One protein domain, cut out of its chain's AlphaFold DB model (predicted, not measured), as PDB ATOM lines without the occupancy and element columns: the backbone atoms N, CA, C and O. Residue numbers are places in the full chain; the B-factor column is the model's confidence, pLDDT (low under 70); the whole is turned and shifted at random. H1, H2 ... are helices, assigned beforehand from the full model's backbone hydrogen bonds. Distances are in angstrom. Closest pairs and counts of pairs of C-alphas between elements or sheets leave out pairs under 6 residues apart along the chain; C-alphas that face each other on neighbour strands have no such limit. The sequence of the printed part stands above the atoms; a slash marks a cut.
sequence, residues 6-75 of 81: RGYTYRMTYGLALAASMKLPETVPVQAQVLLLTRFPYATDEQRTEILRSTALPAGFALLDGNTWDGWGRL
ATOM      1  N   ARG A   6      21.626 -48.012 -52.903       92.38
ATOM      2  CA  ARG A   6      22.438 -49.027 -52.214       92.38
ATOM      3  C   ARG A   6      23.896 -48.920 -52.634       92.38
ATOM      4  O   ARG A   6      24.771 -49.024 -51.779       92.38
ATOM      5  N   GLY A   7      24.153 -48.694 -53.923       94.75
ATOM      6  CA  GLY A   7      25.496 -48.431 -54.443       94.75
ATOM      7  C   GLY A   7      26.114 -47.180 -53.819       94.75
ATOM      8  O   GLY A   7      27.254 -47.217 -53.352       94.75
ATOM      9  N   TYR A   8      25.338 -46.097 -53.715       93.50
ATOM     10  CA  TYR A   8      25.776 -44.867 -53.056       93.50
ATOM     11  C   TYR A   8      26.060 -45.085 -51.563       93.50
ATOM     12  O   TYR A   8      27.148 -44.759 -51.090       93.50
ATOM     13  N   THR A   9      25.141 -45.718 -50.825       93.00
ATOM     14  CA  THR A   9      25.353 -46.041 -49.406       93.00
ATOM     15  C   THR A   9      26.555 -46.964 -49.199       93.00
ATOM     16  O   THR A   9      27.314 -46.751 -48.258       93.00
ATOM     17  N   TYR A  10      26.796 -47.936 -50.085       93.56
ATOM     18  CA  TYR A  10      27.989 -48.782 -50.023       93.56
ATOM     19  C   TYR A  10      29.278 -47.970 -50.173       93.56
ATOM     20  O   TYR A  10      30.234 -48.225 -49.454       93.56
ATOM     21  N   ARG A  11      29.319 -46.966 -51.058       92.81
ATOM     22  CA  ARG A  11      30.489 -46.079 -51.201       92.81
ATOM     23  C   ARG A  11      30.683 -45.170 -49.985       92.81
ATOM     24  O   ARG A  11      31.819 -44.874 -49.639       92.81
ATOM     25  N   MET A  12      29.598 -44.759 -49.326       93.00
ATOM     26  CA  MET A  12      29.684 -44.011 -48.067       93.00
ATOM     27  C   MET A  12      30.263 -44.875 -46.935       93.00
ATOM     28  O   MET A  12      31.123 -44.417 -46.191       93.00
ATOM     29  N   THR A  13      29.807 -46.124 -46.794       92.94
ATOM     30  CA  THR A  13      30.153 -46.988 -45.647       92.94
ATOM     31  C   THR A  13      31.296 -47.963 -45.918       92.94
ATOM     32  O   THR A  13      31.758 -48.628 -44.994       92.94
ATOM     33  N   TYR A  14      31.725 -48.104 -47.172       92.88
ATOM     34  CA  TYR A  14      32.605 -49.171 -47.665       92.88
ATOM     35  C   TYR A  14      32.120 -50.587 -47.308       92.88
ATOM     36  O   TYR A  14      32.912 -51.521 -47.185       92.88
ATOM     37  N   GLY A  15      30.808 -50.753 -47.109       91.50
ATOM     38  CA  GLY A  15      30.212 -52.014 -46.661       91.50
ATOM     39  C   GLY A  15      30.498 -52.373 -45.199       91.50
ATOM     40  O   GLY A  15      30.200 -53.494 -44.791       91.50
ATOM     41  N   LEU A  16      31.060 -51.456 -44.403       90.38
ATOM     42  CA  LEU A  16      31.248 -51.667 -42.970       90.38
ATOM     43  C   LEU A  16      29.900 -51.694 -42.247       90.38
ATOM     44  O   LEU A  16      28.982 -50.944 -42.576       90.38
ATOM     45  N   ALA A  17      29.797 -52.547 -41.229       86.62
ATOM     46  CA  ALA A  17      28.658 -52.555 -40.321       86.62
ATOM     47  C   ALA A  17      28.727 -51.375 -39.333       86.62
ATOM     48  O   ALA A  17      29.797 -50.804 -39.106       86.62
ATOM     49  N   LEU A  18      27.595 -51.038 -38.704       85.75
ATOM     50  CA  LEU A  18      27.600 -50.125 -37.559       85.75
ATOM     51  C   LEU A  18      28.475 -50.718 -36.447       85.75
ATOM     52  O   LEU A  18      28.290 -51.868 -36.051       85.75
ATOM     53  N   ALA A  19      29.397 -49.913 -35.925       78.81
ATOM     54  CA  ALA A  19      30.271 -50.303 -34.825       78.81
ATOM     55  C   ALA A  19      29.509 -50.342 -33.489       78.81
ATOM     56  O   ALA A  19      29.739 -51.220 -32.663       78.81
ATOM     57  N   ALA A  20      28.577 -49.407 -33.294       72.31
ATOM     58  CA  ALA A  20      27.639 -49.384 -32.177       72.31
ATOM     59  C   ALA A  20      26.428 -48.526 -32.548       72.31
ATOM     60  O   ALA A  20      26.594 -47.479 -33.164       72.31
ATOM     61  N   SER A  21      25.212 -48.904 -32.147       66.12
ATOM     62  CA  SER A  21      24.065 -47.997 -32.270       66.12
ATOM     63  C   SER A  21      24.210 -46.875 -31.241       66.12
ATOM     64  O   SER A  21      23.938 -47.070 -30.054       66.12
ATOM     65  N   MET A  22      24.662 -45.703 -31.676       67.50
ATOM     66  CA  MET A  22      24.745 -44.524 -30.822       67.50
ATOM     67  C   MET A  22      23.492 -43.674 -30.992       67.50
ATOM     68  O   MET A  22      23.106 -43.321 -32.103       67.50
ATOM     69  N   LYS A  23      22.864 -43.305 -29.873       63.69
ATOM     70  CA  LYS A  23      21.759 -42.345 -29.869       63.69
ATOM     71  C   LYS A  23      22.333 -40.926 -29.890       63.69
ATOM     72  O   LYS A  23      22.234 -40.190 -28.914       63.69
ATOM     73  N   LEU A  24      23.005 -40.578 -30.983       66.81
ATOM     74  CA  LEU A  24      23.377 -39.192 -31.246       66.81
ATOM     75  C   LEU A  24      22.141 -38.450 -31.745       66.81
ATOM     76  O   LEU A  24      21.315 -39.055 -32.436       66.81
ATOM     77  N   PRO A  25      21.992 -37.159 -31.415       65.75
ATOM     78  CA  PRO A  25      20.972 -36.360 -32.059       65.75
ATOM     79  C   PRO A  25      21.170 -36.443 -33.579       65.75
ATOM     80  O   PRO A  25      22.293 -36.470 -34.102       65.75
ATOM     81  N   GLU A  26      20.053 -36.569 -34.286       66.56
ATOM     82  CA  GLU A  26      19.988 -36.586 -35.746       66.56
ATOM     83  C   GLU A  26      20.186 -35.148 -36.243       66.56
ATOM     84  O   GLU A  26      19.289 -34.490 -36.763       66.56
ATOM     85  N   THR A  27      21.360 -34.605 -35.928       79.06
ATOM     86  CA  THR A  27      21.707 -33.216 -36.167       79.06
ATOM     87  C   THR A  27      22.221 -33.100 -37.586       79.06
ATOM     88  O   THR A  27      23.232 -33.707 -37.945       79.06
ATOM     89  N   VAL A  28      21.519 -32.306 -38.386       91.44
ATOM     90  CA  VAL A  28      22.046 -31.804 -39.651       91.44
ATOM     91  C   VAL A  28      23.113 -30.754 -39.321       91.44
ATOM     92  O   VAL A  28      22.839 -29.877 -38.494       91.44
ATOM     93  N   PRO A  29      24.315 -30.818 -39.919       92.38
ATOM     94  CA  PRO A  29      25.354 -29.838 -39.648       92.38
ATOM     95  C   PRO A  29      24.885 -28.413 -39.954       92.38
ATOM     96  O   PRO A  29      24.129 -28.174 -40.901       92.38
ATOM     97  N   VAL A  30      25.371 -27.450 -39.169       91.69
ATOM     98  CA  VAL A  30      25.079 -26.027 -39.381       91.69
ATOM     99  C   VAL A  30      25.451 -25.633 -40.813       91.69
ATOM    100  O   VAL A  30      26.547 -25.938 -41.279       91.69
ATOM    101  N   GLN A  31      24.536 -24.944 -41.496       95.06
ATOM    102  CA  GLN A  31      24.667 -24.509 -42.891       95.06
ATOM    103  C   GLN A  31      24.696 -25.631 -43.944       95.06
ATOM    104  O   GLN A  31      24.876 -25.328 -45.121       95.06
ATOM    105  N   ALA A  32      24.465 -26.906 -43.606       96.62
ATOM    106  CA  ALA A  32      24.448 -27.981 -44.607       96.62
ATOM    107  C   ALA A  32      23.295 -27.855 -45.619       96.62
ATOM    108  O   ALA A  32      23.419 -28.321 -46.752       96.62
ATOM    109  N   GLN A  33      22.202 -27.176 -45.260       97.00
ATOM    110  CA  GLN A  33      21.054 -26.953 -46.139       97.00
ATOM    111  C   GLN A  33      21.418 -26.231 -47.445       97.00
ATOM    112  O   GLN A  33      20.717 -26.379 -48.447       97.00
ATOM    113  N   VAL A  34      22.544 -25.505 -47.478       97.94
ATOM    114  CA  VAL A  34      23.016 -24.814 -48.686       97.94
ATOM    115  C   VAL A  34      23.436 -25.776 -49.803       97.94
ATOM    116  O   VAL A  34      23.372 -25.416 -50.978       97.94
ATOM    117  N   LEU A  35      23.798 -27.022 -49.466       97.69
ATOM    118  CA  LEU A  35      24.119 -28.072 -50.443       97.69
ATOM    119  C   LEU A  35      22.935 -28.384 -51.368       97.69
ATOM    120  O   LEU A  35      23.116 -28.905 -52.466       97.69
ATOM    121  N   LEU A  36      21.722 -28.054 -50.925       98.00
ATOM    122  CA  LEU A  36      20.469 -28.324 -51.611       98.00
ATOM    123  C   LEU A  36      19.893 -27.105 -52.352       98.00
ATOM    124  O   LEU A  36      18.799 -27.203 -52.908       98.00
ATOM    125  N   LEU A  37      20.608 -25.975 -52.417       98.00
ATOM    126  CA  LEU A  37      20.117 -24.746 -53.063       98.00
ATOM    127  C   LEU A  37      19.793 -24.929 -54.549       98.00
ATOM    128  O   LEU A  37      18.760 -24.457 -55.013       98.00
ATOM    129  N   THR A  38      20.660 -25.608 -55.301       97.25
ATOM    130  CA  THR A  38      20.478 -25.788 -56.752       97.25
ATOM    131  C   THR A  38      19.465 -26.878 -57.081       97.25
ATOM    132  O   THR A  38      18.773 -26.783 -58.091       97.25
ATOM    133  N   ARG A  39      19.354 -27.897 -56.222       95.88
ATOM    134  CA  ARG A  39      18.409 -29.008 -56.388       95.88
ATOM    135  C   ARG A  39      16.988 -28.616 -55.989       95.88
ATOM    136  O   ARG A  39      16.042 -28.972 -56.682       95.88
ATOM    137  N   PHE A  40      16.849 -27.855 -54.904       97.81
ATOM    138  CA  PHE A  40      15.573 -27.390 -54.362       97.81
ATOM    139  C   PHE A  40      15.571 -25.864 -54.202       97.81
ATOM    140  O   PHE A  40      15.525 -25.354 -53.076       97.81
ATOM    141  N   PRO A  41      15.604 -25.092 -55.304       97.81
ATOM    142  CA  PRO A  41      15.633 -23.630 -55.231       97.81
ATOM    143  C   PRO A  41      14.354 -23.041 -54.613       97.81
ATOM    144  O   PRO A  41      14.384 -21.941 -54.074       97.81
ATOM    145  N   TYR A  42      13.252 -23.794 -54.634       97.75
ATOM    146  CA  TYR A  42      11.940 -23.373 -54.133       97.75
ATOM    147  C   TYR A  42      11.682 -23.714 -52.659       97.75
ATOM    148  O   TYR A  42      10.685 -23.264 -52.102       97.75
ATOM    149  N   ALA A  43      12.540 -24.528 -52.041       98.19
ATOM    150  CA  ALA A  43      12.393 -24.920 -50.643       98.19
ATOM    151  C   ALA A  43      12.904 -23.821 -49.694       98.19
ATOM    152  O   ALA A  43      13.833 -23.085 -50.034       98.19
ATOM    153  N   THR A  44      12.337 -23.729 -48.490       98.38
ATOM    154  CA  THR A  44      12.933 -22.936 -47.402       98.38
ATOM    155  C   THR A  44      14.170 -23.637 -46.837       98.38
ATOM    156  O   THR A  44      14.413 -24.821 -47.096       98.38
ATOM    157  N   ASP A  45      14.963 -22.921 -46.043       97.94
ATOM    158  CA  ASP A  45      16.136 -23.496 -45.382       97.94
ATOM    159  C   ASP A  45      15.753 -24.624 -44.418       97.94
ATOM    160  O   ASP A  45      16.434 -25.651 -44.369       97.94
ATOM    161  N   GLU A  46      14.622 -24.500 -43.723       97.25
ATOM    162  CA  GLU A  46      14.085 -25.547 -42.852       97.25
ATOM    163  C   GLU A  46      13.666 -26.778 -43.657       97.25
ATOM    164  O   GLU A  46      13.979 -27.900 -43.269       97.25
ATOM    165  N   GLN A  47      13.013 -26.588 -44.807       97.81
ATOM    166  CA  GLN A  47      12.615 -27.699 -45.674       97.81
ATOM    167  C   GLN A  47      13.833 -28.447 -46.227       97.81
ATOM    168  O   GLN A  47      13.868 -29.675 -46.195       97.81
ATOM    169  N   ARG A  48      14.871 -27.731 -46.679       98.19
ATOM    170  CA  ARG A  48      16.138 -28.351 -47.106       98.19
ATOM    171  C   ARG A  48      16.831 -29.081 -45.957       98.19
ATOM    172  O   ARG A  48      17.351 -30.177 -46.156       98.19
ATOM    173  N   THR A  49      16.821 -28.500 -44.760       97.00
ATOM    174  CA  THR A  49      17.356 -29.145 -43.552       97.00
ATOM    175  C   THR A  49      16.613 -30.448 -43.261       97.00
ATOM    176  O   THR A  49      17.240 -31.470 -43.003       97.00
ATOM    177  N   GLU A  50      15.289 -30.452 -43.370       96.38
ATOM    178  CA  GLU A  50      14.465 -31.637 -43.139       96.38
ATOM    179  C   GLU A  50      14.694 -32.742 -44.184       96.38
ATOM    180  O   GLU A  50      14.760 -33.923 -43.832       96.38
ATOM    181  N   ILE A  51      14.902 -32.380 -45.455       96.81
ATOM    182  CA  ILE A  51      15.303 -33.334 -46.503       96.81
ATOM    183  C   ILE A  51      16.642 -33.990 -46.135       96.81
ATOM    184  O   ILE A  51      16.774 -35.213 -46.193       96.81
ATOM    185  N   LEU A  52      17.634 -33.202 -45.707       96.81
ATOM    186  CA  LEU A  52      18.927 -33.739 -45.270       96.81
ATOM    187  C   LEU A  52      18.790 -34.643 -44.041       96.81
ATOM    188  O   LEU A  52      19.417 -35.697 -43.991       96.81
ATOM    189  N   ARG A  53      17.964 -34.251 -43.066       94.50
ATOM    190  CA  ARG A  53      17.742 -35.018 -41.837       94.50
ATOM    191  C   ARG A  53      17.092 -36.368 -42.125       94.50
ATOM    192  O   ARG A  53      17.592 -37.391 -41.680       94.50
ATOM    193  N   SER A  54      15.999 -36.369 -42.886       94.25
ATOM    194  CA  SER A  54      15.199 -37.568 -43.175       94.25
ATOM    195  C   SER A  54      15.917 -38.603 -44.043       94.25
ATOM    196  O   SER A  54      15.508 -39.763 -44.084       94.25
ATOM    197  N   THR A  55      16.988 -38.199 -44.727       94.69
ATOM    198  CA  THR A  55      17.757 -39.061 -45.632       94.69
ATOM    199  C   THR A  55      19.140 -39.419 -45.100       94.69
ATOM    200  O   THR A  55      19.821 -40.260 -45.692       94.69
ATOM    201  N   ALA A  56      19.564 -38.828 -43.981       93.06
ATOM    202  CA  ALA A  56      20.845 -39.122 -43.360       93.06
ATOM    203  C   ALA A  56      20.953 -40.593 -42.924       93.06
ATOM    204  O   ALA A  56      19.981 -41.243 -42.539       93.06
ATOM    205  N   LEU A  57      22.175 -41.122 -42.964       92.12
ATOM    206  CA  LEU A  57      22.477 -42.431 -42.398       92.12
ATOM    207  C   LEU A  57      22.470 -42.369 -40.859       92.12
ATOM    208  O   LEU A  57      22.801 -41.327 -40.282       92.12
ATOM    209  N   PRO A  58      22.134 -43.476 -40.170       88.81
ATOM    210  CA  PRO A  58      22.157 -43.511 -38.714       88.81
ATOM    211  C   PRO A  58      23.567 -43.253 -38.170       88.81
ATOM    212  O   PRO A  58      24.572 -43.555 -38.813       88.81
ATOM    213  N   ALA A  59      23.632 -42.726 -36.947       86.06
ATOM    214  CA  ALA A  59      24.865 -42.714 -36.165       86.06
ATOM    215  C   ALA A  59      25.367 -44.135 -35.879       86.06
ATOM    216  O   ALA A  59      24.577 -45.081 -35.811       86.06
ATOM    217  N   GLY A  60      26.667 -44.266 -35.631       84.50
ATOM    218  CA  GLY A  60      27.301 -45.529 -35.266       84.50
ATOM    219  C   GLY A  60      28.277 -46.078 -36.296       84.50
ATOM    220  O   GLY A  60      28.879 -47.131 -36.070       84.50
ATOM    221  N   PHE A  61      28.443 -45.397 -37.429       88.00
ATOM    222  CA  PHE A  61      29.487 -45.726 -38.389       88.00
ATOM    223  C   PHE A  61      30.770 -44.994 -38.008       88.00
ATOM    224  O   PHE A  61      30.847 -43.772 -38.123       88.00
ATOM    225  N   ALA A  62      31.810 -45.751 -37.654       81.56
ATOM    226  CA  ALA A  62      33.110 -45.197 -37.268       81.56
ATOM    227  C   ALA A  62      33.703 -44.237 -38.321       81.56
ATOM    228  O   ALA A  62      34.381 -43.278 -37.968       81.56
ATOM    229  N   LEU A  63      33.427 -44.479 -39.609       86.25
ATOM    230  CA  LEU A  63      33.876 -43.614 -40.703       86.25
ATOM    231  C   LEU A  63      33.054 -42.327 -40.853       86.25
ATOM    232  O   LEU A  63      33.595 -41.330 -41.322       86.25
ATOM    233  N   LEU A  64      31.760 -42.347 -40.515       89.75
ATOM    234  CA  LEU A  64      30.843 -41.244 -40.829       89.75
ATOM    235  C   LEU A  64      30.653 -40.269 -39.669       89.75
ATOM    236  O   LEU A  64      30.371 -39.097 -39.908       89.75
ATOM    237  N   ASP A  65      30.796 -40.746 -38.433       82.12
ATOM    238  CA  ASP A  65      30.654 -39.906 -37.242       82.12
ATOM    239  C   ASP A  65      31.887 -39.010 -37.022       82.12
ATOM    240  O   ASP A  65      31.776 -37.923 -36.452       82.12
ATOM    241  N   GLY A  66      33.058 -39.422 -37.526       73.94
ATOM    242  CA  GLY A  66      34.304 -38.670 -37.384       73.94
ATOM    243  C   GLY A  66      34.722 -38.471 -35.922       73.94
ATOM    244  O   GLY A  66      34.219 -39.116 -35.007       73.94
ATOM    245  N   ASN A  67      35.681 -37.574 -35.684       74.00
ATOM    246  CA  ASN A  67      36.131 -37.224 -34.329       74.00
ATOM    247  C   ASN A  67      35.321 -36.075 -33.700       74.00
ATOM    248  O   ASN A  67      35.358 -35.899 -32.482       74.00
ATOM    249  N   THR A  68      34.614 -35.294 -34.518       74.81
ATOM    250  CA  THR A  68      33.822 -34.123 -34.116       74.81
ATOM    251  C   THR A  68      32.349 -34.440 -33.884       74.81
ATOM    252  O   THR A  68      31.665 -33.619 -33.276       74.81
ATOM    253  N   TRP A  69      31.859 -35.612 -34.316       77.19
ATOM    254  CA  TRP A  69      30.460 -36.038 -34.157       77.19
ATOM    255  C   TRP A  69      29.448 -35.042 -34.750       77.19
ATOM    256  O   TRP A  69      28.296 -34.972 -34.325       77.19
ATOM    257  N   ASP A  70      29.887 -34.255 -35.733       83.06
ATOM    258  CA  ASP A  70      29.133 -33.142 -36.321       83.06
ATOM    259  C   ASP A  70      28.122 -33.586 -37.389       83.06
ATOM    260  O   ASP A  70      27.219 -32.830 -37.739       83.06
ATOM    261  N   GLY A  71      28.233 -34.831 -37.859       87.94
ATOM    262  CA  GLY A  71      27.268 -35.479 -38.736       87.94
ATOM    263  C   GLY A  71      27.476 -35.259 -40.234       87.94
ATOM    264  O   GLY A  71      26.656 -35.762 -41.002       87.94
ATOM    265  N   TRP A  72      28.550 -34.593 -40.679       91.75
ATOM    266  CA  TRP A  72      28.785 -34.353 -42.114       91.75
ATOM    267  C   TRP A  72      28.879 -35.642 -42.933       91.75
ATOM    268  O   TRP A  72      28.283 -35.736 -44.005       91.75
ATOM    269  N   GLY A  73      29.574 -36.660 -42.418       91.44
ATOM    270  CA  GLY A  73      29.740 -37.938 -43.115       91.44
ATOM    271  C   GLY A  73      28.431 -38.709 -43.310       91.44
ATOM    272  O   GLY A  73      28.343 -39.568 -44.183       91.44
ATOM    273  N   ARG A  74      27.389 -38.400 -42.530       92.50
ATOM    274  CA  ARG A  74      26.103 -39.112 -42.571       92.50
ATOM    275  C   ARG A  74      25.144 -38.586 -43.638       92.50
ATOM    276  O   ARG A  74      24.156 -39.259 -43.927       92.50
ATOM    277  N   LEU A  75      25.406 -37.419 -44.230       94.69
ATOM    278  CA  LEU A  75      24.516 -36.807 -45.219       94.69
ATOM    279  C   LEU A  75      24.450 -37.641 -46.509       94.69
ATOM    280  O   LEU A  75      25.428 -37.748 -47.250       94.69
TER     281      LEU A  75
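Overview. This is residues 6 to 75 of the 81 residues of the protein "Phospholipid phosphatase" of Rhizobium sp. S2 (UniProt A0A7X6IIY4). H3, the longest helix, packs with short H2 at one end, while small H1 and H4 lie toward the other end, joined by much unnamed chain. The 70 printed residues include four named helices, H1 to H4 in chain order, and no named strand; the class is all helix, with under half of the residues in named elements. The whole is compact, with a radius of gyration of the C-alphas of 12.7 A and spans of 37 by 25 by 17 A.

Arrangement. H3, residues 45 to 55, touches H2, residues 32 to 36; their closest C-alphas, Thr 49 and Gln 33, are 5.0 A apart. H1, residues 6 to 13, and H4, residues 62 to 65, only just touch, with 3 pairs of C-alphas within 8 A, the closest Thr 13 and Leu 63 at 7.0 A. H1 and H3 are apart. Every O i to N i+4 pair is within hydrogen-bond range in H1 and H3; H2 has 0 of 1, but 2 of 2 O i to N i+3 pairs, and H4 is too short for an O i to N i+4 pair.

Along the chain. From first to last C-alpha H3 measures 15.7 A, H1 10.3 A, H2 8.1 A and H4 5.8 A. H3 begins at C-alpha 45 (16.136, -23.496, -45.382); H4 ends at C-alpha 65 (30.654, -39.906, -37.242).

Size, cuts and confidence. The printed part has no cut. The link H1 to H2 is long, 18 residues, and residues 21 to 26 have pLDDT under 70.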